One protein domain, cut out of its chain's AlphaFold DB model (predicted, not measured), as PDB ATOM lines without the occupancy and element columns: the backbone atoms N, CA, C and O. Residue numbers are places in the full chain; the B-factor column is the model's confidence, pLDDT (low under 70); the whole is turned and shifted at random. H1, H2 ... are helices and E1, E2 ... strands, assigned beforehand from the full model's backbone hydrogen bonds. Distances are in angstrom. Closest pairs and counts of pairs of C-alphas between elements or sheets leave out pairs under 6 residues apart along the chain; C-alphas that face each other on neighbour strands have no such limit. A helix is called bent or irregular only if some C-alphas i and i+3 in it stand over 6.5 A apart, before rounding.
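AT A GLANCE: This is residues 73 to 289 of the 300 residues of the protein "Pyruvate kinase" of Kocuria soli (UniProt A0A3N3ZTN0). Six strands curl into an incomplete barrel, in the order E4 E3 E2 E1 E6 E5, and residues 210 to 211 pair with both edge strands, E4 and E5. Helices H1, H2, H4 and H6 pack round the outside of part of this wall; H8, next to E4, belongs to a loose group with H7 and H9, and residues 235 to 262 make a long unnamed loop. The printed part has 217 residues, with nine named helices and six named strands in the order H1 E1 H2 E2 H3 H4 E3 H5 H6 E4 H7 H8 H9 E5 E6; the class is mixed, helices and strands. The sheet is mixed, parallel from E4 to E6 with E5 antiparallel to E6. The whole is compact, with a radius of gyration of the C-alphas of 16.7 A, and rounded, spanning 46 by 40 by 34 A.

HOW THE PARTS SIT: Start with H1, residues 73 to 84, which is on the sheet at a height of 8.9 A, over E6, residues 281 to 288, and along it at 2 degrees on the local plane; their closest C-alphas, Val 81 and Leu 286, are 6.8 A apart. H1 is only just not over E1, residues 87 to 90, on which 2 of its C-alphas fall. E1 and E6 are parallel, but no backbone N and O across them are within hydrogen-bond range. H2, residues 96 to 107, touches H1 with residues 105 to 106 alone, closest at C-alphas 75 and 105, 7.0 A. E2, residues 115 to 120, is parallel to E1, with N 88 and O 115 at 2.8 A. H3, residues 123 to 127, only grazes the sheet. H4, residues 129 to 136, touches H2 at a shallow tilt of 30 degrees, the same way, closest at C-alphas 132 and 96, 4.9 A; only residues 96 to 99 of H2 take part. E3, residues 142 to 147, is parallel to E2, with N 145 and O 118 at 2.8 A; H4 lies over E3, on the same face as H1. H5, residues 148 to 155, only grazes the sheet. H6, residues 157 to 174, is over E3 and, only just, E4, residues 178 to 181, on which 3 of its C-alphas fall. With residues 167 to 174 alone H6 touches H4, closest at C-alphas 174 and 133, 6.7 A. E4 is parallel to E3, with N 179 and O 144 at 2.8 A. E1 H2 E2, E2 H3 H4 E3 and E3 H5 H6 E4 are strand-helix-strand units, parallel neighbour strands with helices between, with right-handed crossovers; H1, H2, H4 and H6 on one face of the sheet make two layers, helices over a sheet. H7, residues 186 to 191, and H9, residues 225 to 234, are not on the sheet; H8, residues 196 to 205, only grazes it. E5, residues 263 to 270, forms an antiparallel hairpin with E6, with N 264 and O 287 at 2.8 A. Every O i to N i+4 pair is within hydrogen-bond range in H2, H3, H4, H7, H8 and H9, against 6 of 8 in H1, 3 of 4 in H5 and 11 of 14 in H6.

IN THESE COORDINATES: Find C-alpha 73 at (56.081, 19.090, 88.315), where H1 begins; it runs 17.3 A. H2 runs 16.7 A and H6, the longest helix, 26.1 A. H1 and H6 are irregular: C-alphas 76 and 79, and 158 and 161, are each 7.1 A apart. E5 runs 21.4 A and E6 21.8 A, ending at C-alpha 288, (60.066, 24.561, 81.058).

THE WHOLE: The C-alphas farthest apart, Gln 110 and Arg 196, are 47.9 A apart. The printed part has no cut. The links H8 to H9 and H9 to E5 are long, with 19 and 28 residues. Residues 214 to 289 have pLDDT under 70; the mean of the printed part is 73.7.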
ATOM      1  N   GLN A  73      56.764  19.221  89.607       84.62
ATOM      2  CA  GLN A  73      56.081  19.090  88.315       84.62
ATOM      3  C   GLN A  73      57.066  19.017  87.141       84.62
ATOM      4  O   GLN A  73      56.800  18.330  86.157       84.62
ATOM      5  N   ASP A  74      58.207  19.702  87.234       86.62
ATOM      6  CA  ASP A  74      59.246  19.661  86.199       86.62
ATOM      7  C   ASP A  74      59.897  18.271  86.182       86.62
ATOM      8  O   ASP A  74      60.106  17.688  85.119       86.62
ATOM      9  N   ARG A  75      60.158  17.692  87.366       89.06
ATOM     10  CA  ARG A  75      60.736  16.342  87.517       89.06
ATOM     11  C   ARG A  75      59.872  15.268  86.860       89.06
ATOM     12  O   ARG A  75      60.419  14.358  86.244       89.06
ATOM     13  N   GLU A  76      58.549  15.394  86.940       89.00
ATOM     14  CA  GLU A  76      57.604  14.492  86.265       89.00
ATOM     15  C   GLU A  76      57.680  14.591  84.733       89.00
ATOM     16  O   GLU A  76      57.411  13.615  84.031       89.00
ATOM     17  N   LYS A  77      58.079  15.750  84.199       86.25
ATOM     18  CA  LYS A  77      58.182  16.013  82.755       86.25
ATOM     19  C   LYS A  77      59.551  15.674  82.176       86.25
ATOM     20  O   LYS A  77      59.652  15.485  80.963       86.25
ATOM     21  N   LEU A  78      60.592  15.574  83.005       88.75
ATOM     22  CA  LEU A  78      61.958  15.307  82.546       88.75
ATOM     23  C   LEU A  78      62.094  14.075  81.639       88.75
ATOM     24  O   LEU A  78      62.811  14.199  80.651       88.75
ATOM     25  N   PRO A  79      61.420  12.927  81.875       89.31
ATOM     26  CA  PRO A  79      61.510  11.786  80.962       89.31
ATOM     27  C   PRO A  79      61.051  12.119  79.539       89.31
ATOM     28  O   PRO A  79      61.734  11.779  78.578       89.31
ATOM     29  N   PHE A  80      59.944  12.859  79.403       85.94
ATOM     30  CA  PHE A  80      59.445  13.314  78.103       85.94
ATOM     31  C   PHE A  80      60.437  14.271  77.432       85.94
ATOM     32  O   PHE A  80      60.699  14.167  76.237       85.94
ATOM     33  N   VAL A  81      61.006  15.208  78.199       85.50
ATOM     34  CA  VAL A  81      61.978  16.174  77.671       85.50
ATOM     35  C   VAL A  81      63.260  15.473  77.224       85.50
ATOM     36  O   VAL A  81      63.731  15.736  76.125       85.50
ATOM     37  N   ALA A  82      63.787  14.550  78.028       85.81
ATOM     38  CA  ALA A  82      64.994  13.793  77.709       85.81
ATOM     39  C   ALA A  82      64.829  12.904  76.464       85.81
ATOM     40  O   ALA A  82      65.798  12.683  75.743       85.81
ATOM     41  N   GLU A  83      63.617  12.405  76.197       83.69
ATOM     42  CA  GLU A  83      63.320  11.619  74.996       83.69
ATOM     43  C   GLU A  83      63.165  12.492  73.740       83.69
ATOM     44  O   GLU A  83      63.546  12.071  72.646       83.69
ATOM     45  N   HIS A  84      62.595  13.696  73.878       80.31
ATOM     46  CA  HIS A  84      62.085  14.457  72.734       80.31
ATOM     47  C   HIS A  84      62.772  15.794  72.438       80.31
ATOM     48  O   HIS A  84      62.467  16.398  71.408       80.31
ATOM     49  N   ALA A  85      63.649  16.286  73.311       78.06
ATOM     50  CA  ALA A  85      64.349  17.551  73.117       78.06
ATOM     51  C   ALA A  85      65.851  17.358  72.909       78.06
ATOM     52  O   ALA A  85      66.487  16.529  73.552       78.06
ATOM     53  N   ASP A  86      66.422  18.210  72.060       76.56
ATOM     54  CA  ASP A  86      67.875  18.323  71.913       76.56
ATOM     55  C   ASP A  86      68.495  19.103  73.083       76.56
ATOM     56  O   ASP A  86      69.624  18.844  73.497       76.56
ATOM     57  N   ILE A  87      67.749  20.084  73.600       81.88
ATOM     58  CA  ILE A  87      68.209  21.033  74.612       81.88
ATOM     59  C   ILE A  87      67.104  21.246  75.647       81.88
ATOM     60  O   ILE A  87      65.951  21.501  75.287       81.88
ATOM     61  N   LEU A  88      67.480  21.214  76.924       87.44
ATOM     62  CA  LEU A  88      66.661  21.609  78.066       87.44
ATOM     63  C   LEU A  88      67.111  22.980  78.570       87.44
ATOM     64  O   LEU A  88      68.294  23.205  78.818       87.44
ATOM     65  N   GLN A  89      66.168  23.902  78.768       89.00
ATOM     66  CA  GLN A  89      66.466  25.201  79.382       89.00
ATOM     67  C   GLN A  89      65.996  25.245  80.839       89.00
ATOM     68  O   GLN A  89      64.799  25.130  81.106       89.00
ATOM     69  N   LEU A  90      66.930  25.440  81.773       91.56
ATOM     70  CA  LEU A  90      66.654  25.536  83.204       91.56
ATOM     71  C   LEU A  90      66.307  26.981  83.577       91.56
ATOM     72  O   LEU A  90      67.177  27.854  83.611       91.56
ATOM     73  N   SER A  91      65.025  27.225  83.841       90.44
ATOM     74  CA  SER A  91      64.490  28.527  84.259       90.44
ATOM     75  C   SER A  91      64.841  28.854  85.715       90.44
ATOM     76  O   SER A  91      64.778  27.987  86.585       90.44
ATOM     77  N   PHE A  92      65.129  30.123  85.993       90.44
ATOM     78  CA  PHE A  92      65.454  30.674  87.309       90.44
ATOM     79  C   PHE A  92      66.625  29.951  87.991       90.44
ATOM     80  O   PHE A  92      66.597  29.734  89.204       90.44
ATOM     81  N   ALA A  93      67.650  29.584  87.214       93.50
ATOM     82  CA  ALA A  93      68.891  29.023  87.742       93.50
ATOM     83  C   ALA A  93      69.611  30.077  88.596       93.50
ATOM     84  O   ALA A  93      69.896  31.182  88.122       93.50
ATOM     85  N   ARG A  94      69.858  29.758  89.871       93.50
ATOM     86  CA  ARG A  94      70.354  30.720  90.869       93.50
ATOM     87  C   ARG A  94      71.542  30.225  91.674       93.50
ATOM     88  O   ARG A  94      72.146  31.010  92.403       93.50
ATOM     89  N   SER A  95      71.891  28.949  91.558       94.19
ATOM     90  CA  SER A  95      72.950  28.346  92.351       94.19
ATOM     91  C   SER A  95      73.603  27.137  91.665       94.19
ATOM     92  O   SER A  95      72.985  26.471  90.837       94.19
ATOM     93  N   PRO A  96      74.839  26.789  92.063       94.88
ATOM     94  CA  PRO A  96      75.442  25.478  91.816       94.88
ATOM     95  C   PRO A  96      74.517  24.285  92.097       94.88
ATOM     96  O   PRO A  96      74.509  23.328  91.328       94.88
ATOM     97  N   GLN A  97      73.730  24.361  93.174       94.81
ATOM     98  CA  GLN A  97      72.849  23.275  93.597       94.81
ATOM     99  C   GLN A  97      71.728  23.026  92.584       94.81
ATOM    100  O   GLN A  97      71.373  21.879  92.352       94.81
ATOM    101  N   ASP A  98      71.222  24.069  91.922       93.62
ATOM    102  CA  ASP A  98      70.212  23.922  90.867       93.62
ATOM    103  C   ASP A  98      70.718  23.060  89.700       93.62
ATOM    104  O   ASP A  98      69.960  22.305  89.090       93.62
ATOM    105  N   ILE A  99      72.015  23.162  89.398       93.69
ATOM    106  CA  ILE A  99      72.672  22.349  88.373       93.69
ATOM    107  C   ILE A  99      72.796  20.912  88.872       93.69
ATOM    108  O   ILE A  99      72.418  19.990  88.155       93.69
ATOM    109  N   ASP A 100      73.294  20.716  90.094       93.69
ATOM    110  CA  ASP A 100      73.457  19.382  90.681       93.69
ATOM    111  C   ASP A 100      72.101  18.641  90.762       93.69
ATOM    112  O   ASP A 100      72.007  17.490  90.331       93.69
ATOM    113  N   ASP A 101      71.034  19.323  91.189       93.75
ATOM    114  CA  ASP A 101      69.660  18.806  91.254       93.75
ATOM    115  C   ASP A 101      69.138  18.342  89.885       93.75
ATOM    116  O   ASP A 101      68.475  17.302  89.783       93.75
ATOM    117  N   LEU A 102      69.404  19.128  88.834       92.75
ATOM    118  CA  LEU A 102      69.017  18.803  87.463       92.75
ATOM    119  C   LEU A 102      69.798  17.601  86.938       92.75
ATOM    120  O   LEU A 102      69.210  16.686  86.363       92.75
ATOM    121  N   LEU A 103      71.113  17.593  87.142       91.12
ATOM    122  CA  LEU A 103      71.975  16.515  86.675       91.12
ATOM    123  C   LEU A 103      71.653  15.192  87.366       91.12
ATOM    124  O   LEU A 103      71.603  14.160  86.700       91.12
ATOM    125  N   GLU A 104      71.385  15.213  88.671       93.50
ATOM    126  CA  GLU A 104      70.947  14.025  89.400       93.50
ATOM    127  C   GLU A 104      69.604  13.511  88.868       93.50
ATOM    128  O   GLU A 104      69.423  12.307  88.685       93.50
ATOM    129  N   ALA A 105      68.664  14.413  88.575       92.62
ATOM    130  CA  ALA A 105      67.373  14.031  88.019       92.62
ATOM    131  C   ALA A 105      67.502  13.417  86.614       92.62
ATOM    132  O   ALA A 105      66.881  12.389  86.345       92.62
ATOM    133  N   LEU A 106      68.342  13.993  85.746       90.75
ATOM    134  CA  LEU A 106      68.626  13.458  84.411       90.75
ATOM    135  C   LEU A 106      69.359  12.113  84.471       90.75
ATOM    136  O   LEU A 106      69.024  11.209  83.713       90.75
ATOM    137  N   ALA A 107      70.296  11.931  85.406       91.88
ATOM    138  CA  ALA A 107      71.042  10.679  85.565       91.88
ATOM    139  C   ALA A 107      70.154   9.477  85.937       91.88
ATOM    140  O   ALA A 107      70.527   8.330  85.694       91.88
ATOM    141  N   ARG A 108      68.969   9.723  86.512       93.31
ATOM    142  CA  ARG A 108      67.973   8.681  86.817       93.31
ATOM    143  C   ARG A 108      67.166   8.246  85.589       93.31
ATOM    144  O   ARG A 108      66.435   7.261  85.672       93.31
ATOM    145  N   ILE A 109      67.279   8.957  84.469       92.00
ATOM    146  CA  ILE A 109      66.565   8.668  83.226       92.00
ATOM    147  C   ILE A 109      67.519   7.931  82.284       92.00
ATOM    148  O   ILE A 109      68.562   8.443  81.881       92.00
ATOM    149  N   GLN A 110      67.163   6.698  81.933       86.44
ATOM    150  CA  GLN A 110      68.001   5.857  81.086       86.44
ATOM    151  C   GLN A 110      68.166   6.470  79.688       86.44
ATOM    152  O   GLN A 110      67.183   6.721  78.998       86.44
ATOM    153  N   GLY A 111      69.417   6.664  79.261       80.31
ATOM    154  CA  GLY A 111      69.738   7.201  77.935       80.31
ATOM    155  C   GLY A 111      69.535   8.712  77.788       80.31
ATOM    156  O   GLY A 111      69.533   9.201  76.661       80.31
ATOM    157  N   ALA A 112      69.366   9.448  78.892       81.56
ATOM    158  CA  ALA A 112      69.264  10.902  78.859       81.56
ATOM    159  C   ALA A 112      70.595  11.542  78.425       81.56
ATOM    160  O   ALA A 112      71.506  11.744  79.225       81.56
ATOM    161  N   GLU A 113      70.680  11.884  77.142       82.94
ATOM    162  CA  GLU A 113      71.744  12.690  76.547       82.94
ATOM    163  C   GLU A 113      71.121  13.963  75.976       82.94
ATOM    164  O   GLU A 113      70.714  14.010  74.810       82.94
ATOM    165  N   ILE A 114      71.002  14.969  76.844       84.88
ATOM    166  CA  ILE A 114      70.391  16.259  76.537       84.88
ATOM    167  C   ILE A 114      71.321  17.393  76.956       84.88
ATOM    168  O   ILE A 114      71.886  17.376  78.054       84.88
ATOM    169  N   ASP A 115      71.471  18.380  76.078       87.06
ATOM    170  CA  ASP A 115      72.259  19.568  76.374       87.06
ATOM    171  C   ASP A 115      71.445  20.525  77.270       87.06
ATOM    172  O   ASP A 115      70.215  20.574  77.211       87.06
ATOM    173  N   VAL A 116      72.114  21.307  78.117       89.38
ATOM    174  CA  VAL A 116      71.480  22.176  79.118       89.38
ATOM    175  C   VAL A 116      71.824  23.641  78.870       89.38
ATOM    176  O   VAL A 116      72.977  24.009  78.660       89.38
ATOM    177  N   VAL A 117      70.819  24.509  78.957       92.06
ATOM    178  CA  VAL A 117      70.984  25.966  78.950       92.06
ATOM    179  C   VAL A 117      70.500  26.536  80.277       92.06
ATOM    180  O   VAL A 117      69.329  26.391  80.623       92.06
ATOM    181  N   LEU A 118      71.372  27.227  81.010       94.81
ATOM    182  CA  LEU A 118      70.989  27.940  82.229       94.81
ATOM    183  C   LEU A 118      70.416  29.312  81.881       94.81
ATOM    184  O   LEU A 118      71.096  30.124  81.255       94.81
ATOM    185  N   LYS A 119      69.181  29.597  82.298       95.19
ATOM    186  CA  LYS A 119      68.554  30.906  82.077       95.19
ATOM    187  C   LYS A 119      68.868  31.838  83.242       95.19
ATOM    188  O   LYS A 119      68.433  31.608  84.369       95.19
ATOM    189  N   ILE A 120      69.599  32.910  82.949       96.81
ATOM    190  CA  ILE A 120      69.920  33.957  83.919       96.81
ATOM    191  C   ILE A 120      68.821  35.016  83.865       96.81
ATOM    192  O   ILE A 120      68.793  35.864  82.974       96.81
ATOM    193  N   GLU A 121      67.885  34.896  84.807       94.12
ATOM    194  CA  GLU A 121      66.633  35.672  84.886       94.12
ATOM    195  C   GLU A 121      66.580  36.613  86.091       94.12
ATOM    196  O   GLU A 121      65.709  37.471  86.169       94.12
ATOM    197  N   THR A 122      67.488  36.438  87.047       93.19
ATOM    198  CA  THR A 122      67.440  37.102  88.353       93.19
ATOM    199  C   THR A 122      68.798  37.689  88.702       93.19
ATOM    200  O   THR A 122      69.835  37.226  88.214       93.19
ATOM    201  N   VAL A 123      68.809  38.689  89.588       92.62
ATOM    202  CA  VAL A 123      70.068  39.280  90.076       92.62
ATOM    203  C   VAL A 123      70.887  38.245  90.850       92.62
ATOM    204  O   VAL A 123      72.103  38.182  90.685       92.62
ATOM    205  N   SER A 124      70.227  37.387  91.633       92.75
ATOM    206  CA  SER A 124      70.887  36.288  92.351       92.75
ATOM    207  C   SER A 124      71.514  35.268  91.398       92.75
ATOM    208  O   SER A 124      72.657  34.865  91.599       92.75
ATOM    209  N   GLY A 125      70.826  34.904  90.310       94.94
ATOM    210  CA  GLY A 125      71.390  34.029  89.281       94.94
ATOM    211  C   GLY A 125      72.596  34.631  88.573       94.94
ATOM    212  O   GLY A 125      73.571  33.925  88.329       94.94
ATOM    213  N   PHE A 126      72.582  35.939  88.316       96.69
ATOM    214  CA  PHE A 126      73.760  36.636  87.807       96.69
ATOM    215  C   PHE A 126      74.927  36.615  88.809       96.69
ATOM    216  O   PHE A 126      76.042  36.255  88.440       96.69
ATOM    217  N   GLN A 127      74.683  36.940  90.081       95.75
ATOM    218  CA  GLN A 127      75.720  36.942  91.122       95.75
ATOM    219  C   GLN A 127      76.347  35.557  91.333       95.75
ATOM    220  O   GLN A 127      77.548  35.458  91.583       95.75
ATOM    221  N   SER A 128      75.545  34.499  91.193       96.12
ATOM    222  CA  SER A 128      75.981  33.103  91.289       96.12
ATOM    223  C   SER A 128      76.561  32.536  89.988       96.12
ATOM    224  O   SER A 128      77.010  31.384  89.960       96.12
ATOM    225  N   LEU A 129      76.529  33.296  88.886       97.75
ATOM    226  CA  LEU A 129      76.949  32.817  87.571       97.75
ATOM    227  C   LEU A 129      78.396  32.300  87.566       97.75
ATOM    228  O   LEU A 129      78.603  31.214  87.030       97.75
ATOM    229  N   PRO A 130      79.392  32.968  88.183       97.62
ATOM    230  CA  PRO A 130      80.752  32.437  88.229       97.62
ATOM    231  C   PRO A 130      80.828  31.047  88.871       97.62
ATOM    232  O   PRO A 130      81.485  30.157  88.334       97.62
ATOM    233  N   GLN A 131      80.124  30.817  89.987       97.50
ATOM    234  CA  GLN A 131      80.104  29.506  90.641       97.50
ATOM    235  C   GLN A 131      79.376  28.470  89.779       97.50
ATOM    236  O   GLN A 131      79.845  27.341  89.662       97.50
ATOM    237  N   MET A 132      78.266  28.844  89.138       96.75
ATOM    238  CA  MET A 132      77.542  27.974  88.206       96.75
ATOM    239  C   MET A 132      78.404  27.576  87.000       96.75
ATOM    240  O   MET A 132      78.461  26.400  86.651       96.75
ATOM    241  N   LEU A 133      79.142  28.521  86.409       96.12
ATOM    242  CA  LEU A 133      80.097  28.254  85.331       96.12
ATOM    243  C   LEU A 133      81.189  27.280  85.787       96.12
ATOM    244  O   LEU A 133      81.459  26.311  85.082       96.12
ATOM    245  N   LEU A 134      81.758  27.475  86.984       95.50
ATOM    246  CA  LEU A 134      82.745  26.553  87.560       95.50
ATOM    247  C   LEU A 134      82.195  25.127  87.704       95.50
ATOM    248  O   LEU A 134      82.912  24.172  87.418       95.50
ATOM    249  N   ARG A 135      80.929  24.966  88.111       94.31
ATOM    250  CA  ARG A 135      80.281  23.643  88.191       94.31
ATOM    251  C   ARG A 135      80.078  22.981  86.836       94.31
ATOM    252  O   ARG A 135      80.067  21.756  86.758       94.31
ATOM    253  N   MET A 136      79.912  23.773  85.782       89.38
ATOM    254  CA  MET A 136      79.762  23.270  84.418       89.38
ATOM    255  C   MET A 136      81.101  23.001  83.722       89.38
ATOM    256  O   MET A 136      81.104  22.403  82.647       89.38
ATOM    257  N   LEU A 137      82.236  23.409  84.300       86.44
ATOM    258  CA  LEU A 137      83.542  23.189  83.682       86.44
ATOM    259  C   LEU A 137      83.797  21.703  83.409       86.44
ATOM    260  O   LEU A 137      83.542  20.834  84.240       86.44
ATOM    261  N   GLY A 138      84.329  21.422  82.220       77.06
ATOM    262  CA  GLY A 138      84.613  20.060  81.763       77.06
ATOM    263  C   GLY A 138      83.388  19.293  81.258       77.06
ATOM    264  O   GLY A 138      83.545  18.171  80.781       77.06
ATOM    265  N   ARG A 139      82.188  19.884  81.314       80.19
ATOM    266  CA  ARG A 139      80.984  19.322  80.697       80.19
ATOM    267  C   ARG A 139      80.861  19.794  79.250       80.19
ATOM    268  O   ARG A 139      81.120  20.955  78.938       80.19
ATOM    269  N   THR A 140      80.434  18.897  78.373       78.50
ATOM    270  CA  THR A 140      79.956  19.243  77.028       78.50
ATOM    271  C   THR A 140      78.459  19.549  77.075       78.50
ATOM    272  O   THR A 140      77.783  19.140  78.020       78.50
ATOM    273  N   GLY A 141      77.936  20.277  76.085       82.94
ATOM    274  CA  GLY A 141      76.494  20.519  75.994       82.94
ATOM    275  C   GLY A 141      75.931  21.452  77.068       82.94
ATOM    276  O   GLY A 141      74.829  21.231  77.550       82.94
ATOM    277  N   CYS A 142      76.688  22.460  77.508       88.81
ATOM    278  CA  CYS A 142      76.215  23.467  78.463       88.81
ATOM    279  C   CYS A 142      76.294  24.870  77.847       88.81
ATOM    280  O   CYS A 142      77.301  25.212  77.226       88.81
ATOM    281  N   ALA A 143      75.259  25.687  78.036       91.69
ATOM    282  CA  ALA A 143      75.222  27.098  77.645       91.69
ATOM    283  C   ALA A 143      74.537  27.965  78.702       91.69
ATOM    284  O   ALA A 143      73.870  27.480  79.617       91.69
ATOM    285  N   VAL A 144      74.678  29.275  78.536       94.88
ATOM    286  CA  VAL A 144      74.010  30.291  79.348       94.88
ATOM    287  C   VAL A 144      73.101  31.122  78.456       94.88
ATOM    288  O   VAL A 144      73.486  31.532  77.370       94.88
ATOM    289  N   MET A 145      71.885  31.397  78.907       94.62
ATOM    290  CA  MET A 145      70.953  32.296  78.239       94.62
ATOM    291  C   MET A 145      70.795  33.580  79.042       94.62
ATOM    292  O   MET A 145      70.445  33.546  80.224       94.62
ATOM    293  N   ILE A 146      70.959  34.718  78.368       95.38
ATOM    294  CA  ILE A 146      70.629  36.031  78.921       95.38
ATOM    295  C   ILE A 146      69.127  36.245  78.733       95.38
ATOM    296  O   ILE A 146      68.673  36.674  77.670       95.38
ATOM    297  N   ALA A 147      68.336  35.922  79.752       93.06
ATOM    298  CA  ALA A 147      66.883  36.047  79.712       93.06
ATOM    299  C   ALA A 147      66.459  37.473  80.109       93.06
ATOM    300  O   ALA A 147      65.957  37.736  81.202       93.06
ATOM    301  N   ARG A 148      66.708  38.412  79.187       92.69
ATOM    302  CA  ARG A 148      66.620  39.865  79.416       92.69
ATOM    303  C   ARG A 148      65.248  40.344  79.884       92.69
ATOM    304  O   ARG A 148      65.196  41.302  80.639       92.69
ATOM    305  N   GLY A 149      64.159  39.694  79.474       88.88
ATOM    306  CA  GLY A 149      62.797  40.037  79.893       88.88
ATOM    307  C   GLY A 149      62.629  40.032  81.414       88.88
ATOM    308  O   GLY A 149      62.325  41.070  81.995       88.88
ATOM    309  N   ASP A 150      62.862  38.886  82.057       90.06
ATOM    310  CA  ASP A 150      62.769  38.755  83.516       90.06
ATOM    311  C   ASP A 150      63.942  39.448  84.226       90.06
ATOM    312  O   ASP A 150      63.730  40.155  85.214       90.06
ATOM    313  N   LEU A 151      65.154  39.369  83.660       93.06
ATOM    314  CA  LEU A 151      66.331  40.020  84.239       93.06
ATOM    315  C   LEU A 151      66.178  41.547  84.313       93.06
ATOM    316  O   LEU A 151      66.594  42.156  85.296       93.06
ATOM    317  N   ALA A 152      65.541  42.177  83.320       92.06
ATOM    318  CA  ALA A 152      65.253  43.611  83.329       92.06
ATOM    319  C   ALA A 152      64.230  43.996  84.402       92.06
ATOM    320  O   ALA A 152      64.324  45.084  84.974       92.06
ATOM    321  N   VAL A 153      63.258  43.121  84.684       90.38
ATOM    322  CA  VAL A 153      62.303  43.337  85.777       90.38
ATOM    323  C   VAL A 153      63.046  43.326  87.109       90.38
ATOM    324  O   VAL A 153      62.829  44.225  87.916       90.38
ATOM    325  N   GLU A 154      63.948  42.371  87.330       90.44
ATOM    326  CA  GLU A 154      64.657  42.249  88.607       90.44
ATOM    327  C   GLU A 154      65.764  43.288  88.820       90.44
ATOM    328  O   GLU A 154      65.840  43.921  89.877       90.44
ATOM    329  N   ALA A 155      66.630  43.470  87.823       91.56
ATOM    330  CA  ALA A 155      67.796  44.341  87.922       91.56
ATOM    331  C   ALA A 155      67.487  45.816  87.629       91.56
ATOM    332  O   ALA A 155      68.274  46.690  88.000       91.56
ATOM    333  N   GLY A 156      66.356  46.090  86.977       89.25
ATOM    334  CA  GLY A 156      66.054  47.388  86.384       89.25
ATOM    335  C   GLY A 156      66.686  47.555  85.000       89.25
ATOM    336  O   GLY A 156      67.701  46.942  84.657       89.25
ATOM    337  N   PHE A 157      66.085  48.426  84.188       85.06
ATOM    338  CA  PHE A 157      66.589  48.735  82.845       85.06
ATOM    339  C   PHE A 157      67.945  49.444  82.889       85.06
ATOM    340  O   PHE A 157      68.732  49.318  81.955       85.06
ATOM    341  N   GLU A 158      68.222  50.162  83.976       87.19
ATOM    342  CA  GLU A 158      69.452  50.918  84.191       87.19
ATOM    343  C   GLU A 158      70.679  50.000  84.232       87.19
ATOM    344  O   GLU A 158      71.745  50.378  83.753       87.19
ATOM    345  N   ARG A 159      70.517  48.785  84.770       90.88
ATOM    346  CA  ARG A 159      71.599  47.803  84.913       90.88
ATOM    347  C   ARG A 159      71.625  46.749  83.817       90.88
ATOM    348  O   ARG A 159      72.639  46.083  83.653       90.88
ATOM    349  N   LEU A 160      70.549  46.588  83.045       92.00
ATOM    350  CA  LEU A 160      70.452  45.522  82.043       92.00
ATOM    351  C   LEU A 160      71.615  45.543  81.037       92.00
ATOM    352  O   LEU A 160      72.145  44.488  80.697       92.00
ATOM    353  N   VAL A 161      72.026  46.741  80.605       90.06
ATOM    354  CA  VAL A 161      73.134  46.930  79.655       90.06
ATOM    355  C   VAL A 161      74.475  46.492  80.247       90.06
ATOM    356  O   VAL A 161      75.278  45.905  79.538       90.06
ATOM    357  N   GLU A 162      74.721  46.746  81.530       94.75
ATOM    358  CA  GLU A 162      75.923  46.273  82.230       94.75
ATOM    359  C   GLU A 162      75.886  44.745  82.384       94.75
ATOM    360  O   GLU A 162      76.820  44.047  81.992       94.75
ATOM    361  N   LEU A 163      74.770  44.205  82.880       95.88
ATOM    362  CA  LEU A 163      74.657  42.782  83.205       95.88
ATOM    363  C   LEU A 163      74.816  41.872  81.986       95.88
ATOM    364  O   LEU A 163      75.479  40.842  82.072       95.88
ATOM    365  N   GLN A 164      74.234  42.233  80.841       95.00
ATOM    366  CA  GLN A 164      74.390  41.437  79.619       95.00
ATOM    367  C   GLN A 164      75.859  41.366  79.158       95.00
ATOM    368  O   GLN A 164      76.295  40.328  78.667       95.00
ATOM    369  N   GLU A 165      76.627  42.446  79.339       94.38
ATOM    370  CA  GLU A 165      78.041  42.520  78.966       94.38
ATOM    371  C   GLU A 165      78.891  41.646  79.883       94.38
ATOM    372  O   GLU A 165      79.680  40.829  79.405       94.38
ATOM    373  N   GLU A 166      78.667  41.754  81.192       97.31
ATOM    374  CA  GLU A 166      79.354  40.930  82.182       97.31
ATOM    375  C   GLU A 166      79.059  39.439  81.993       97.31
ATOM    376  O   GLU A 166      79.980  38.624  82.052       97.31
ATOM    377  N   ILE A 167      77.806  39.067  81.694       97.38
ATOM    378  CA  ILE A 167      77.454  37.671  81.400       97.38
ATOM    379  C   ILE A 167      78.234  37.167  80.182       97.38
ATOM    380  O   ILE A 167      78.800  36.074  80.246       97.38
ATOM    381  N   ILE A 168      78.306  37.951  79.099       94.75
ATOM    382  CA  ILE A 168      79.078  37.577  77.904       94.75
ATOM    383  C   ILE A 168      80.551  37.374  78.261       94.75
ATOM    384  O   ILE A 168      81.116  36.345  77.902       94.75
ATOM    385  N   TRP A 169      81.168  38.300  78.997       95.88
ATOM    386  CA  TRP A 169      82.586  38.198  79.357       95.88
ATOM    387  C   TRP A 169      82.890  36.998  80.256       95.88
ATOM    388  O   TRP A 169      83.874  36.293  80.026       95.88
ATOM    389  N   LEU A 170      82.046  36.737  81.259       96.50
ATOM    390  CA  LEU A 170      82.189  35.578  82.141       96.50
ATOM    391  C   LEU A 170      82.088  34.266  81.355       96.50
ATOM    392  O   LEU A 170      82.898  33.358  81.548       96.50
ATOM    393  N   CYS A 171      81.121  34.179  80.442       94.06
ATOM    394  CA  CYS A 171      80.912  32.996  79.618       94.06
ATOM    395  C   CYS A 171      82.035  32.807  78.583       94.06
ATOM    396  O   CYS A 171      82.534  31.692  78.429       94.06
ATOM    397  N   GLU A 172      82.517  33.885  77.952       91.25
ATOM    398  CA  GLU A 172      83.670  33.857  77.041       91.25
ATOM    399  C   GLU A 172      84.930  33.351  77.763       91.25
ATOM    400  O   GLU A 172      85.622  32.456  77.261       91.25
ATOM    401  N   ALA A 173      85.194  33.854  78.975       92.38
ATOM    402  CA  ALA A 173      86.311  33.405  79.806       92.38
ATOM    403  C   ALA A 173      86.190  31.920  80.192       92.38
ATOM    404  O   ALA A 173      87.184  31.192  80.172       92.38
ATOM    405  N   ALA A 174      84.973  31.458  80.491       90.94
ATOM    406  CA  ALA A 174      84.683  30.065  80.824       90.94
ATOM    407  C   ALA A 174      84.570  29.138  79.600       90.94
ATOM    408  O   ALA A 174      84.428  27.928  79.776       90.94
ATOM    409  N   ARG A 175      84.637  29.674  78.368       89.06
ATOM    410  CA  ARG A 175      84.372  28.945  77.111       89.06
ATOM    411  C   ARG A 175      82.978  28.304  77.066       89.06
ATOM    412  O   ARG A 175      82.801  27.252  76.455       89.06
ATOM    413  N   VAL A 176      81.995  28.947  77.688       89.44
ATOM    414  CA  VAL A 176      80.591  28.522  77.690       89.44
ATOM    415  C   VAL A 176      79.812  29.379  76.688       89.44
ATOM    416  O   VAL A 176      79.868  30.600  76.788       89.44
ATOM    417  N   PRO A 177      79.090  28.786  75.721       89.81
ATOM    418  CA  PRO A 177      78.299  29.549  74.761       89.81
ATOM    419  C   PRO A 177      77.159  30.334  75.406       89.81
ATOM    420  O   PRO A 177      76.522  29.874  76.360       89.81
ATOM    421  N   VAL A 178      76.865  31.494  74.829       90.31
ATOM    422  CA  VAL A 178      75.814  32.407  75.261       90.31
ATOM    423  C   VAL A 178      74.675  32.442  74.247       90.31
ATOM    424  O   VAL A 178      74.880  32.519  73.036       90.31
ATOM    425  N   VAL A 179      73.446  32.444  74.759       89.38
ATOM    426  CA  VAL A 179      72.225  32.703  73.999       89.38
ATOM    427  C   VAL A 179      71.700  34.091  74.358       89.38
ATOM    428  O   VAL A 179      71.262  34.342  75.483       89.38
ATOM    429  N   TRP A 180      71.711  34.994  73.383       89.44
ATOM    430  CA  TRP A 180      71.086  36.307  73.461       89.44
ATOM    431  C   TRP A 180      69.577  36.164  73.284       89.44
ATOM    432  O   TRP A 180      69.103  35.843  72.191       89.44
ATOM    433  N   ALA A 181      68.808  36.349  74.355       88.25
ATOM    434  CA  ALA A 181      67.405  35.964  74.353       88.25
ATOM    435  C   ALA A 181      66.445  37.062  74.794       88.25
ATOM    436  O   ALA A 181      66.806  38.040  75.451       88.25
ATOM    437  N   THR A 182      65.177  36.813  74.455       83.25
ATOM    438  CA  THR A 182      63.982  37.618  74.741       83.25
ATOM    439  C   THR A 182      63.934  38.965  74.029       83.25
ATOM    440  O   THR A 182      64.939  39.651  73.923       83.25
ATOM    441  N   GLN A 183      62.754  39.340  73.523       80.44
ATOM    442  CA  GLN A 183      62.480  40.641  72.890       80.44
ATOM    443  C   GLN A 183      63.388  41.014  71.700       80.44
ATOM    444  O   GLN A 183      63.400  42.162  71.262       80.44
ATOM    445  N   VAL A 184      64.114  40.048  71.131       82.19
ATOM    446  CA  VAL A 184      64.887  40.261  69.907       82.19
ATOM    447  C   VAL A 184      63.923  40.251  68.728       82.19
ATOM    448  O   VAL A 184      63.282  39.234  68.463       82.19
ATOM    449  N   LEU A 185      63.820  41.382  68.025       80.88
ATOM    450  CA  LEU A 185      62.955  41.543  66.847       80.88
ATOM    451  C   LEU A 185      61.469  41.213  67.117       80.88
ATOM    452  O   LEU A 185      60.749  40.761  66.224       80.88
ATOM    453  N   GLU A 186      60.984  41.481  68.331       81.62
ATOM    454  CA  GLU A 186      59.600  41.215  68.759       81.62
ATOM    455  C   GLU A 186      58.567  41.897  67.839       81.62
ATOM    456  O   GLU A 186      57.575  41.298  67.412       81.62
ATOM    457  N   SER A 187      58.807  43.156  67.462       80.69
ATOM    458  CA  SER A 187      57.921  43.894  66.556       80.69
ATOM    459  C   SER A 187      57.934  43.301  65.157       80.69
ATOM    460  O   SER A 187      56.889  43.269  64.508       80.69
ATOM    461  N   GLN A 188      59.070  42.772  64.700       77.62
ATOM    462  CA  GLN A 188      59.143  42.086  63.415       77.62
ATOM    463  C   GLN A 188      58.338  40.786  63.438       77.62
ATOM    464  O   GLN A 188      57.612  40.509  62.486       77.62
ATOM    465  N   ALA A 189      58.394  40.031  64.537       72.00
ATOM    466  CA  ALA A 189      57.595  38.822  64.712       72.00
ATOM    467  C   ALA A 189      56.083  39.109  64.658       72.00
ATOM    468  O   ALA A 189      55.326  38.350  64.046       72.00
ATOM    469  N   ARG A 190      55.650  40.229  65.255       71.69
ATOM    470  CA  ARG A 190      54.235  40.624  65.346       71.69
ATOM    471  C   ARG A 190      53.702  41.381  64.127       71.69
ATOM    472  O   ARG A 190      52.555  41.182  63.743       71.69
ATOM    473  N   SER A 191      54.488  42.298  63.572       76.50
ATOM    474  CA  SER A 191      54.051  43.278  62.559       76.50
ATOM    475  C   SER A 191      54.822  43.202  61.240       76.50
ATOM    476  O   SER A 191      54.530  43.951  60.313       76.50
ATOM    477  N   GLY A 192      55.797  42.296  61.135       74.50
ATOM    478  CA  GLY A 192      56.604  42.080  59.934       74.50
ATOM    479  C   GLY A 192      57.754  43.070  59.744       74.50
ATOM    480  O   GLY A 192      58.629  42.810  58.921       74.50
ATOM    481  N   LEU A 193      57.799  44.164  60.513       77.25
ATOM    482  CA  LEU A 193      58.850  45.179  60.436       77.25
ATOM    483  C   LEU A 193      59.504  45.410  61.807       77.25
ATOM    484  O   LEU A 193      58.790  45.636  62.788       77.25
ATOM    485  N   PRO A 194      60.846  45.372  61.892       81.94
ATOM    486  CA  PRO A 194      61.567  45.731  63.103       81.94
ATOM    487  C   PRO A 194      61.663  47.253  63.245       81.94
ATOM    488  O   PRO A 194      61.774  47.999  62.268       81.94
ATOM    489  N   SER A 195      61.684  47.722  64.484       86.38
ATOM    490  CA  SER A 195      62.088  49.082  64.822       86.38
ATOM    491  C   SER A 195      63.607  49.246  64.719       86.38
ATOM    492  O   SER A 195      64.364  48.282  64.817       86.38
ATOM    493  N   ARG A 196      64.087  50.490  64.587       88.62
ATOM    494  CA  ARG A 196      65.535  50.777  64.571       88.62
ATOM    495  C   ARG A 196      66.243  50.274  65.831       88.62
ATOM    496  O   ARG A 196      67.340  49.744  65.726       88.62
ATOM    497  N   ALA A 197      65.599  50.413  66.992       89.06
ATOM    498  CA  ALA A 197      66.140  49.937  68.260       89.06
ATOM    499  C   ALA A 197      66.328  48.412  68.261       89.06
ATOM    500  O   ALA A 197      67.379  47.938  68.673       89.06
ATOM    501  N   GLU A 198      65.364  47.654  67.730       84.44
ATOM    502  CA  GLU A 198      65.475  46.191  67.636       84.44
ATOM    503  C   GLU A 198      66.541  45.741  66.632       84.44
ATOM    504  O   GLU A 198      67.188  44.726  66.860       84.44
ATOM    505  N   VAL A 199      66.769  46.486  65.541       81.88
ATOM    506  CA  VAL A 199      67.881  46.198  64.613       81.88
ATOM    507  C   VAL A 199      69.232  46.434  65.291       81.88
ATOM    508  O   VAL A 199      70.151  45.632  65.143       81.88
ATOM    509  N   THR A 200      69.369  47.520  66.054       85.44
ATOM    510  CA  THR A 200      70.584  47.781  66.837       85.44
ATOM    511  C   THR A 200      70.805  46.706  67.903       85.44
ATOM    512  O   THR A 200      71.927  46.230  68.057       85.44
ATOM    513  N   ASP A 201      69.741  46.282  68.586       88.06
ATOM    514  CA  ASP A 201      69.773  45.203  69.576       88.06
ATOM    515  C   ASP A 201      70.199  43.859  68.968       88.06
ATOM    516  O   ASP A 201      71.099  43.188  69.469       88.06
ATOM    517  N   ALA A 202      69.609  43.507  67.826       81.88
ATOM    518  CA  ALA A 202      69.996  42.361  67.013       81.88
ATOM    519  C   ALA A 202      71.486  42.397  66.629       81.88
ATOM    520  O   ALA A 202      72.188  41.392  66.736       81.88
ATOM    521  N   GLY A 203      71.986  43.569  66.225       79.75
ATOM    522  CA  GLY A 203      73.403  43.782  65.936       79.75
ATOM    523  C   GLY A 203      74.306  43.537  67.149       79.75
ATOM    524  O   GLY A 203      75.352  42.908  67.006       79.75
ATOM    525  N   ALA A 204      73.899  43.967  68.348       84.38
ATOM    526  CA  ALA A 204      74.638  43.690  69.583       84.38
ATOM    527  C   ALA A 204      74.650  42.190  69.931       84.38
ATOM    528  O   ALA A 204      75.684  41.660  70.344       84.38
ATOM    529  N   GLY A 205      73.536  41.494  69.677       83.06
ATOM    530  CA  GLY A 205      73.399  40.050  69.876       83.06
ATOM    531  C   GLY A 205      74.369  39.192  69.058       83.06
ATOM    532  O   GLY A 205      74.605  38.046  69.425       83.06
ATOM    533  N   GLN A 206      75.016  39.739  68.019       77.75
ATOM    534  CA  GLN A 206      76.065  39.046  67.248       77.75
ATOM    535  C   GLN A 206      77.308  38.676  68.073       77.75
ATOM    536  O   GLN A 206      78.171  37.940  67.601       77.75
ATOM    537  N   ARG A 207      77.435  39.217  69.286       82.44
ATOM    538  CA  ARG A 207      78.509  38.871  70.222       82.44
ATOM    539  C   ARG A 207      78.267  37.560  70.962       82.44
ATOM    540  O   ARG A 207      79.206  37.040  71.550       82.44
ATOM    541  N   ALA A 208      77.033  37.069  70.959       83.88
ATOM    542  CA  ALA A 208      76.671  35.773  71.503       83.88
ATOM    543  C   ALA A 208      76.757  34.697  70.410       83.88
ATOM    544  O   ALA A 208      76.617  34.985  69.221       83.88
ATOM    545  N   GLU A 209      76.935  33.440  70.808       80.94
ATOM    546  CA  GLU A 209      76.920  32.301  69.885       80.94
ATOM    547  C   GLU A 209      75.539  32.067  69.264       80.94
ATOM    548  O   GLU A 209      75.435  31.473  68.190       80.94
ATOM    549  N   CYS A 210      74.476  32.510  69.936       78.00
ATOM    550  CA  CYS A 210      73.101  32.326  69.495       78.00
ATOM    551  C   CYS A 210      72.210  33.510  69.795       78.00
ATOM    552  O   CYS A 210      72.388  34.210  70.789       78.00
ATOM    553  N   VAL A 211      71.161  33.633  68.984       78.31
ATOM    554  CA  VAL A 211      70.081  34.582  69.212       78.31
ATOM    555  C   VAL A 211      68.753  33.842  69.220       78.31
ATOM    556  O   VAL A 211      68.398  33.139  68.274       78.31
ATOM    557  N   MET A 212      68.000  34.005  70.302       78.69
ATOM    558  CA  MET A 212      66.658  33.456  70.433       78.69
ATOM    559  C   MET A 212      65.627  34.482  69.961       78.69
ATOM    560  O   MET A 212      65.588  35.614  70.446       78.69
ATOM    561  N   LEU A 213      64.747  34.051  69.059       72.44
ATOM    562  CA  LEU A 213      63.587  34.819  68.622       72.44
ATOM    563  C   LEU A 213      62.348  34.274  69.340       72.44
ATOM    564  O   LEU A 213      62.031  33.090  69.236       72.44
ATOM    565  N   ASN A 214      61.660  35.120  70.102       65.38
ATOM    566  CA  ASN A 214      60.495  34.705  70.885       65.38
ATOM    567  C   ASN A 214      59.193  34.727  70.062       65.38
ATOM    568  O   ASN A 214      59.002  35.602  69.227       65.38
ATOM    569  N   LYS A 215      58.282  33.796  70.399       57.69
ATOM    570  CA  LYS A 215      56.808  33.780  70.203       57.69
ATOM    571  C   LYS A 215      56.225  34.335  68.896       57.69
ATOM    572  O   LYS A 215      56.158  35.535  68.669       57.69
ATOM    573  N   GLY A 216      55.643  33.447  68.085       45.53
ATOM    574  CA  GLY A 216      54.799  33.818  66.947       45.53
ATOM    575  C   GLY A 216      54.523  32.638  66.008       45.53
ATOM    576  O   GLY A 216      55.385  31.781  65.842       45.53
ATOM    577  N   PRO A 217      53.358  32.576  65.337       40.69
ATOM    578  CA  PRO A 217      53.083  31.552  64.317       40.69
ATOM    579  C   PRO A 217      54.058  31.613  63.121       40.69
ATOM    580  O   PRO A 217      54.105  30.704  62.302       40.69
ATOM    581  N   SER A 218      54.851  32.681  63.030       42.94
ATOM    582  CA  SER A 218      55.753  33.001  61.925       42.94
ATOM    583  C   SER A 218      57.093  32.245  61.917       42.94
ATOM    584  O   SER A 218      57.833  32.411  60.952       42.94
ATOM    585  N   PHE A 219      57.443  31.476  62.959       48.16
ATOM    586  CA  PHE A 219      58.808  30.936  63.136       48.16
ATOM    587  C   PHE A 219      59.065  29.554  62.532       48.16
ATOM    588  O   PHE A 219      60.219  29.191  62.330       48.16
ATOM    589  N   LEU A 220      58.014  28.787  62.243       44.94
ATOM    590  CA  LEU A 220      58.150  27.417  61.736       44.94
ATOM    591  C   LEU A 220      58.337  27.346  60.212       44.94
ATOM    592  O   LEU A 220      58.491  26.256  59.671       44.94
ATOM    593  N   GLU A 221      58.365  28.490  59.518       40.69
ATOM    594  CA  GLU A 221      58.644  28.542  58.084       40.69
ATOM    595  C   GLU A 221      60.032  29.145  57.788       40.69
ATOM    596  O   GLU A 221      60.227  30.354  57.951       40.69
ATOM    597  N   PRO A 222      60.986  28.349  57.258       40.66
ATOM    598  CA  PRO A 222      62.309  28.816  56.816       40.66
ATOM    599  C   PRO A 222      62.266  29.909  55.729       40.66
ATOM    600  O   PRO A 222      63.270  30.557  55.439       40.66
ATOM    601  N   SER A 223      61.105  30.100  55.098       37.31
ATOM    602  CA  SER A 223      60.877  30.890  53.888       37.31
ATOM    603  C   SER A 223      60.702  32.402  54.119       37.31
ATOM    604  O   SER A 223      60.565  33.150  53.146       37.31
ATOM    605  N   ARG A 224      60.703  32.894  55.369       50.72
ATOM    606  CA  ARG A 224      60.290  34.274  55.695       50.72
ATOM    607  C   ARG A 224      61.436  35.272  55.953       50.72
ATOM    608  O   ARG A 224      62.518  34.897  56.385       50.72
ATOM    609  N   PRO A 225      61.200  36.584  55.729       49.28
ATOM    610  CA  PRO A 225      62.215  37.650  55.739       49.28
ATOM    611  C   PRO A 225      63.010  37.841  57.040       49.28
ATOM    612  O   PRO A 225      64.010  38.547  57.000       49.28
ATOM    613  N   LEU A 226      62.612  37.244  58.170       49.81
ATOM    614  CA  LEU A 226      63.341  37.328  59.444       49.81
ATOM    615  C   LEU A 226      64.727  36.675  59.366       49.81
ATOM    616  O   LEU A 226      65.714  37.328  59.696       49.81
ATOM    617  N   THR A 227      64.816  35.441  58.858       51.47
ATOM    618  CA  THR A 227      66.098  34.737  58.671       51.47
ATOM    619  C   THR A 227      66.960  35.454  57.634       51.47
ATOM    620  O   THR A 227      68.104  35.783  57.913       51.47
ATOM    621  N   ARG A 228      66.374  35.850  56.494       51.28
ATOM    622  CA  ARG A 228      67.089  36.603  55.443       51.28
ATOM    623  C   ARG A 228      67.595  37.976  55.891       51.28
ATOM    624  O   ARG A 228      68.669  38.388  55.465       51.28
ATOM    625  N   SER A 229      66.822  38.709  56.696       53.38
ATOM    626  CA  SER A 229      67.247  40.020  57.216       53.38
ATOM    627  C   SER A 229      68.416  39.852  58.179       53.38
ATOM    628  O   SER A 229      69.381  40.603  58.096       53.38
ATOM    629  N   TRP A 230      68.363  38.821  59.028       53.44
ATOM    630  CA  TRP A 230      69.456  38.475  59.926       53.44
ATOM    631  C   TRP A 230      70.721  38.054  59.169       53.44
ATOM    632  O   TRP A 230      71.798  38.587  59.431       53.44
ATOM    633  N   ASP A 231      70.598  37.166  58.181       53.75
ATOM    634  CA  ASP A 231      71.714  36.741  57.325       53.75
ATOM    635  C   ASP A 231      72.332  37.942  56.586       53.75
ATOM    636  O   ASP A 231      73.552  38.070  56.485       53.75
ATOM    637  N   GLY A 232      71.497  38.883  56.128       53.47
ATOM    638  CA  GLY A 232      71.941  40.137  55.520       53.47
ATOM    639  C   GLY A 232      72.683  41.069  56.487       53.47
ATOM    640  O   GLY A 232      73.630  41.740  56.075       53.47
ATOM    641  N   TRP A 233      72.294  41.108  57.766       53.41
ATOM    642  CA  TRP A 233      72.936  41.936  58.797       53.41
ATOM    643  C   TRP A 233      74.190  41.303  59.408       53.41
ATOM    644  O   TRP A 233      75.077  42.024  59.862       53.41
ATOM    645  N   THR A 234      74.288  39.974  59.426       47.97
ATOM    646  CA  THR A 234      75.468  39.243  59.918       47.97
ATOM    647  C   THR A 234      76.543  39.073  58.843       47.97
ATOM    648  O   THR A 234      77.724  38.945  59.161       47.97
ATOM    649  N   ALA A 235      76.173  39.160  57.560       45.59
ATOM    650  CA  ALA A 235      77.081  39.039  56.421       45.59
ATOM    651  C   ALA A 235      78.259  40.035  56.414       45.59
ATOM    652  O   ALA A 235      79.251  39.770  55.733       45.59
ATOM    653  N   THR A 236      78.169  41.158  57.126       41.81
ATOM    654  CA  THR A 236      79.172  42.238  57.141       41.81
ATOM    655  C   THR A 236      80.133  42.189  58.335       41.81
ATOM    656  O   THR A 236      81.059  42.999  58.386       41.81
ATOM    657  N   CYS A 237      79.959  41.256  59.278       38.06
ATOM    658  CA  CYS A 237      80.705  41.245  60.537       38.06
ATOM    659  C   CYS A 237      81.912  40.276  60.504       38.06
ATOM    660  O   CYS A 237      81.739  39.087  60.230       38.06
ATOM    661  N   PRO A 238      83.150  40.736  60.778       39.94
ATOM    662  CA  PRO A 238      84.334  39.881  60.774       39.94
ATOM    663  C   PRO A 238      84.709  39.416  62.194       39.94
ATOM    664  O   PRO A 238      85.316  40.193  62.927       39.94
ATOM    665  N   ARG A 239      84.404  38.163  62.588       48.00
ATOM    666  CA  ARG A 239      85.016  37.388  63.719       48.00
ATOM    667  C   ARG A 239      84.251  36.068  63.937       48.00
ATOM    668  O   ARG A 239      83.084  36.030  63.600       48.00
ATOM    669  N   ARG A 240      84.748  34.989  64.563       40.81
ATOM    670  CA  ARG A 240      86.060  34.365  64.889       40.81
ATOM    671  C   ARG A 240      85.686  32.903  65.273       40.81
ATOM    672  O   ARG A 240      84.676  32.729  65.948       40.81
ATOM    673  N   PRO A 241      86.432  31.852  64.886       38.12
ATOM    674  CA  PRO A 241      85.979  30.468  65.052       38.12
ATOM    675  C   PRO A 241      86.552  29.838  66.328       38.12
ATOM    676  O   PRO A 241      87.677  29.352  66.294       38.12
ATOM    677  N   THR A 242      85.842  29.829  67.463       39.44
ATOM    678  CA  THR A 242      86.369  29.101  68.644       39.44
ATOM    679  C   THR A 242      85.383  28.293  69.484       39.44
ATOM    680  O   THR A 242      85.861  27.500  70.289       39.44
ATOM    681  N   CYS A 243      84.061  28.406  69.313       39.09
ATOM    682  CA  CYS A 243      83.122  27.804  70.282       39.09
ATOM    683  C   CYS A 243      82.198  26.707  69.711       39.09
ATOM    684  O   CYS A 243      81.547  26.000  70.474       39.09
ATOM    685  N   CYS A 244      82.141  26.508  68.388       34.41
ATOM    686  CA  CYS A 244      81.135  25.631  67.763       34.41
ATOM    687  C   CYS A 244      81.320  24.118  68.005       34.41
ATOM    688  O   CYS A 244      80.423  23.353  67.673       34.41
ATOM    689  N   ALA A 245      82.439  23.663  68.579       34.59
ATOM    690  CA  ALA A 245      82.723  22.232  68.751       34.59
ATOM    691  C   ALA A 245      82.066  21.583  69.992       34.59
ATOM    692  O   ALA A 245      82.282  20.401  70.236       34.59
ATOM    693  N   ALA A 246      81.295  22.330  70.791       39.59
ATOM    694  CA  ALA A 246      80.809  21.866  72.098       39.59
ATOM    695  C   ALA A 246      79.426  21.175  72.095       39.59
ATOM    696  O   ALA A 246      78.939  20.832  73.174       39.59
ATOM    697  N   TRP A 247      78.792  20.988  70.929       47.47
ATOM    698  CA  TRP A 247      77.388  20.559  70.823       47.47
ATOM    699  C   TRP A 247      77.205  19.385  69.869       47.47
ATOM    700  O   TRP A 247      77.817  19.333  68.799       47.47
ATOM    701  N   SER A 248      76.299  18.477  70.228       38.00
ATOM    702  CA  SER A 248      75.925  17.342  69.385       38.00
ATOM    703  C   SER A 248      75.304  17.852  68.074       38.00
ATOM    704  O   SER A 248      74.389  18.675  68.123       38.00
ATOM    705  N   PRO A 249      75.779  17.436  66.886       30.27
ATOM    706  CA  PRO A 249      75.363  18.000  65.593       30.27
ATOM    707  C   PRO A 249      73.985  17.531  65.081       30.27
ATOM    708  O   PRO A 249      73.589  17.914  63.983       30.27
ATOM    709  N   GLY A 250      73.246  16.713  65.834       31.69
ATOM    710  CA  GLY A 250      71.961  16.157  65.403       31.69
ATOM    711  C   GLY A 250      70.757  16.969  65.882       31.69
ATOM    712  O   GLY A 250      70.722  17.385  67.034       31.69
ATOM    713  N   ILE A 251      69.769  17.149  65.004       33.81
ATOM    714  CA  ILE A 251      68.393  17.512  65.372       33.81
ATOM    715  C   ILE A 251      67.644  16.194  65.610       33.81
ATOM    716  O   ILE A 251      67.417  15.448  64.650       33.81
ATOM    717  N   ARG A 252      67.223  15.887  66.842       38.97
ATOM    718  CA  ARG A 252      66.204  14.854  67.082       38.97
ATOM    719  C   ARG A 252      64.847  15.485  66.802       38.97
ATOM    720  O   ARG A 252      64.171  16.011  67.678       38.97
ATOM    721  N   ASN A 253      64.432  15.455  65.539       35.56
ATOM    722  CA  ASN A 253      63.119  15.953  65.147       35.56
ATOM    723  C   ASN A 253      62.036  14.931  65.544       35.56
ATOM    724  O   ASN A 253      61.530  14.196  64.700       35.56
ATOM    725  N   SER A 254      61.718  14.831  66.837       37.62
ATOM    726  CA  SER A 254      60.650  13.960  67.349       37.62
ATOM    727  C   SER A 254      59.414  14.732  67.809       37.62
ATOM    728  O   SER A 254      58.632  14.215  68.604       37.62
ATOM    729  N   ALA A 255      59.190  15.948  67.301       37.69
ATOM    730  CA  ALA A 255      57.997  16.749  67.592       37.69
ATOM    731  C   ALA A 255      56.711  16.189  66.930       37.69
ATOM    732  O   ALA A 255      55.920  16.931  66.357       37.69
ATOM    733  N   SER A 256      56.498  14.868  66.973       38.16
ATOM    734  CA  SER A 256      55.260  14.202  66.550       38.16
ATOM    735  C   SER A 256      54.263  14.002  67.699       38.16
ATOM    736  O   SER A 256      53.128  13.598  67.451       38.16
ATOM    737  N   ARG A 257      54.654  14.295  68.950       53.25
ATOM    738  CA  ARG A 257      53.782  14.267  70.134       53.25
ATOM    739  C   ARG A 257      53.600  15.660  70.721       53.25
ATOM    740  O   ARG A 257      54.567  16.402  70.875       53.25
ATOM    741  N   GLU A 258      52.357  15.990  71.070       61.69
ATOM    742  CA  GLU A 258      52.060  17.213  71.813       61.69
ATOM    743  C   GLU A 258      52.750  17.181  73.185       61.69
ATOM    744  O   GLU A 258      52.704  16.155  73.873       61.69
ATOM    745  N   PRO A 259      53.403  18.281  73.590       65.25
ATOM    746  CA  PRO A 259      54.051  18.362  74.887       65.25
ATOM    747  C   PRO A 259      53.017  18.373  76.028       65.25
ATOM    748  O   PRO A 259      51.916  18.905  75.861       65.25
ATOM    749  N   PRO A 260      53.360  17.831  77.212       68.88
ATOM    750  CA  PRO A 260      52.496  17.893  78.386       68.88
ATOM    751  C   PRO A 260      52.210  19.343  78.809       68.88
ATOM    752  O   PRO A 260      52.998  20.260  78.562       68.88
ATOM    753  N   SER A 261      51.080  19.555  79.489       67.31
ATOM    754  CA  SER A 261      50.628  20.889  79.890       67.31
ATOM    755  C   SER A 261      51.678  21.646  80.722       67.31
ATOM    756  O   SER A 261      52.310  21.120  81.643       67.31
ATOM    757  N   GLY A 262      51.885  22.918  80.378       63.22
ATOM    758  CA  GLY A 262      52.865  23.799  81.020       63.22
ATOM    759  C   GLY A 262      54.296  23.689  80.479       63.22
ATOM    760  O   GLY A 262      55.103  24.555  80.792       63.22
ATOM    761  N   LEU A 263      54.622  22.692  79.647       64.06
ATOM    762  CA  LEU A 263      55.890  22.679  78.915       64.06
ATOM    763  C   LEU A 263      55.788  23.630  77.708       64.06
ATOM    764  O   LEU A 263      54.850  23.533  76.916       64.06
ATOM    765  N   ILE A 264      56.736  24.556  77.549       63.44
ATOM    766  CA  ILE A 264      56.747  25.516  76.439       63.44
ATOM    767  C   ILE A 264      57.781  25.094  75.400       63.44
ATOM    768  O   ILE A 264      58.980  25.077  75.661       63.44
ATOM    769  N   VAL A 265      57.334  24.841  74.174       58.06
ATOM    770  CA  VAL A 265      58.231  24.661  73.026       58.06
ATOM    771  C   VAL A 265      58.713  26.027  72.553       58.06
ATOM    772  O   VAL A 265      57.900  26.896  72.233       58.06
ATOM    773  N   SER A 266      60.027  26.211  72.474       57.03
ATOM    774  CA  SER A 266      60.652  27.389  71.877       57.03
ATOM    775  C   SER A 266      61.591  26.973  70.747       57.03
ATOM    776  O   SER A 266      62.248  25.940  70.800       57.03
ATOM    777  N   ALA A 267      61.690  27.787  69.703       54.56
ATOM    778  CA  ALA A 267      62.726  27.609  68.693       54.56
ATOM    779  C   ALA A 267      63.903  28.523  69.038       54.56
ATOM    780  O   ALA A 267      63.710  29.718  69.273       54.56
ATOM    781  N   VAL A 268      65.116  27.976  69.059       56.16
ATOM    782  CA  VAL A 268      66.341  28.779  69.115       56.16
ATOM    783  C   VAL A 268      67.034  28.618  67.772       56.16
ATOM    784  O   VAL A 268      67.337  27.505  67.337       56.16
ATOM    785  N   ALA A 269      67.240  29.737  67.084       52.78
ATOM    786  CA  ALA A 269      67.978  29.744  65.835       52.78
ATOM    787  C   ALA A 269      69.474  29.824  66.156       52.78
ATOM    788  O   ALA A 269      69.940  30.787  66.768       52.78
ATOM    789  N   TRP A 270      70.218  28.791  65.759       53.03
ATOM    790  CA  TRP A 270      71.668  28.791  65.852       53.03
ATOM    791  C   TRP A 270      72.246  29.399  64.579       53.03
ATOM    792  O   TRP A 270      72.019  28.896  63.474       53.03
ATOM    793  N   PHE A 271      73.030  30.461  64.737       49.62
ATOM    794  CA  PHE A 271      73.717  31.101  63.624       49.62
ATOM    795  C   PHE A 271      75.212  30.803  63.742       49.62
ATOM    796  O   PHE A 271      75.846  31.225  64.709       49.62
ATOM    797  N   PRO A 272      75.804  30.038  62.810       40.66
ATOM    798  CA  PRO A 272      77.222  29.722  62.887       40.66
ATOM    799  C   PRO A 272      78.072  30.993  62.763       40.66
ATOM    800  O   PRO A 272      77.868  31.818  61.875       40.66
ATOM    801  N   ALA A 273      79.091  31.114  63.618       38.91
ATOM    802  CA  ALA A 273      79.997  32.266  63.675       38.91
ATOM    803  C   ALA A 273      80.906  32.434  62.432       38.91
ATOM    804  O   ALA A 273      81.710  33.362  62.371       38.91
ATOM    805  N   SER A 274      80.843  31.541  61.435       37.06
ATOM    806  CA  SER A 274      81.655  31.653  60.216       37.06
ATOM    807  C   SER A 274      80.976  31.031  58.998       37.06
ATOM    808  O   SER A 274      80.494  29.904  59.078       37.06
ATOM    809  N   ARG A 275      81.056  31.716  57.847       37.31
ATOM    810  CA  ARG A 275      80.525  31.270  56.541       37.31
ATOM    811  C   ARG A 275      81.092  29.932  56.029       37.31
ATOM    812  O   ARG A 275      80.546  29.384  55.079       37.31
ATOM    813  N   SER A 276      82.193  29.430  56.594       35.41
ATOM    814  CA  SER A 276      82.807  28.152  56.196       35.41
ATOM    815  C   SER A 276      82.163  26.926  56.848       35.41
ATOM    816  O   SER A 276      82.429  25.810  56.413       35.41
ATOM    817  N   CYS A 277      81.331  27.117  57.875       33.16
ATOM    818  CA  CYS A 277      80.489  26.077  58.458       33.16
ATOM    819  C   CYS A 277      79.066  26.349  57.958       33.16
ATOM    820  O   CYS A 277      78.538  27.424  58.225       33.16
ATOM    821  N   GLY A 278      78.512  25.443  57.151       36.88
ATOM    822  CA  GLY A 278      77.260  25.635  56.411       36.88
ATOM    823  C   GLY A 278      76.013  25.956  57.250       36.88
ATOM    824  O   GLY A 278      76.069  25.990  58.471       36.88
ATOM    825  N   GLU A 279      74.925  26.211  56.513       38.97
ATOM    826  CA  GLU A 279      73.512  26.443  56.883       38.97
ATOM    827  C   GLU A 279      73.163  26.826  58.338       38.97
ATOM    828  O   GLU A 279      73.400  26.095  59.300       38.97
ATOM    829  N   THR A 280      72.452  27.954  58.477       41.84
ATOM    830  CA  THR A 280      71.700  28.326  59.684       41.84
ATOM    831  C   THR A 280      70.888  27.131  60.179       41.84
ATOM    832  O   THR A 280      69.962  26.676  59.509       41.84
ATOM    833  N   THR A 281      71.235  26.614  61.359       43.81
ATOM    834  CA  THR A 281      70.587  25.432  61.929       43.81
ATOM    835  C   THR A 281      69.558  25.893  62.955       43.81
ATOM    836  O   THR A 281      69.901  26.420  64.011       43.81
ATOM    837  N   VAL A 282      68.273  25.707  62.666       41.09
ATOM    838  CA  VAL A 282      67.210  25.932  63.656       41.09
ATOM    839  C   VAL A 282      67.089  24.672  64.509       41.09
ATOM    840  O   VAL A 282      66.840  23.597  63.968       41.09
ATOM    841  N   ARG A 283      67.268  24.792  65.831       48.78
ATOM    842  CA  ARG A 283      67.078  23.674  66.768       48.78
ATOM    843  C   ARG A 283      65.758  23.823  67.516       48.78
ATOM    844  O   ARG A 283      65.377  24.927  67.920       48.78
ATOM    845  N   VAL A 284      65.058  22.703  67.692       43.25
ATOM    846  CA  VAL A 284      63.840  22.636  68.504       43.25
ATOM    847  C   VAL A 284      64.264  22.542  69.963       43.25
ATOM    848  O   VAL A 284      65.020  21.651  70.340       43.25
ATOM    849  N   VAL A 285      63.797  23.478  70.785       54.28
ATOM    850  CA  VAL A 285      64.173  23.551  72.194       54.28
ATOM    851  C   VAL A 285      62.921  23.467  73.054       54.28
ATOM    852  O   VAL A 285      62.020  24.297  72.959       54.28
ATOM    853  N   LEU A 286      62.843  22.460  73.917       49.25
ATOM    854  CA  LEU A 286      61.772  22.400  74.904       49.25
ATOM    855  C   LEU A 286      62.225  23.156  76.147       49.25
ATOM    856  O   LEU A 286      63.280  22.901  76.725       49.25
ATOM    857  N   THR A 287      61.428  24.141  76.527       47.81
ATOM    858  CA  THR A 287      61.661  24.977  77.698       47.81
ATOM    859  C   THR A 287      60.610  24.638  78.731       47.81
ATOM    860  O   THR A 287      59.422  24.537  78.413       47.81
ATOM    861  N   ASP A 288      61.027  24.492  79.978       44.06
ATOM    862  CA  ASP A 288      60.066  24.561  81.058       44.06
ATOM    863  C   ASP A 288      59.845  26.038  81.406       44.06
ATOM    864  O   ASP A 288      60.734  26.731  81.903       44.06
ATOM    865  N   GLN A 289      58.669  26.548  81.065       42.59
ATOM    866  CA  GLN A 289      58.163  27.837  81.532       42.59
ATOM    867  C   GLN A 289      56.877  27.556  82.315       42.59
ATOM    868  O   GLN A 289      55.833  28.172  82.103       42.59
TER     869      GLN A 289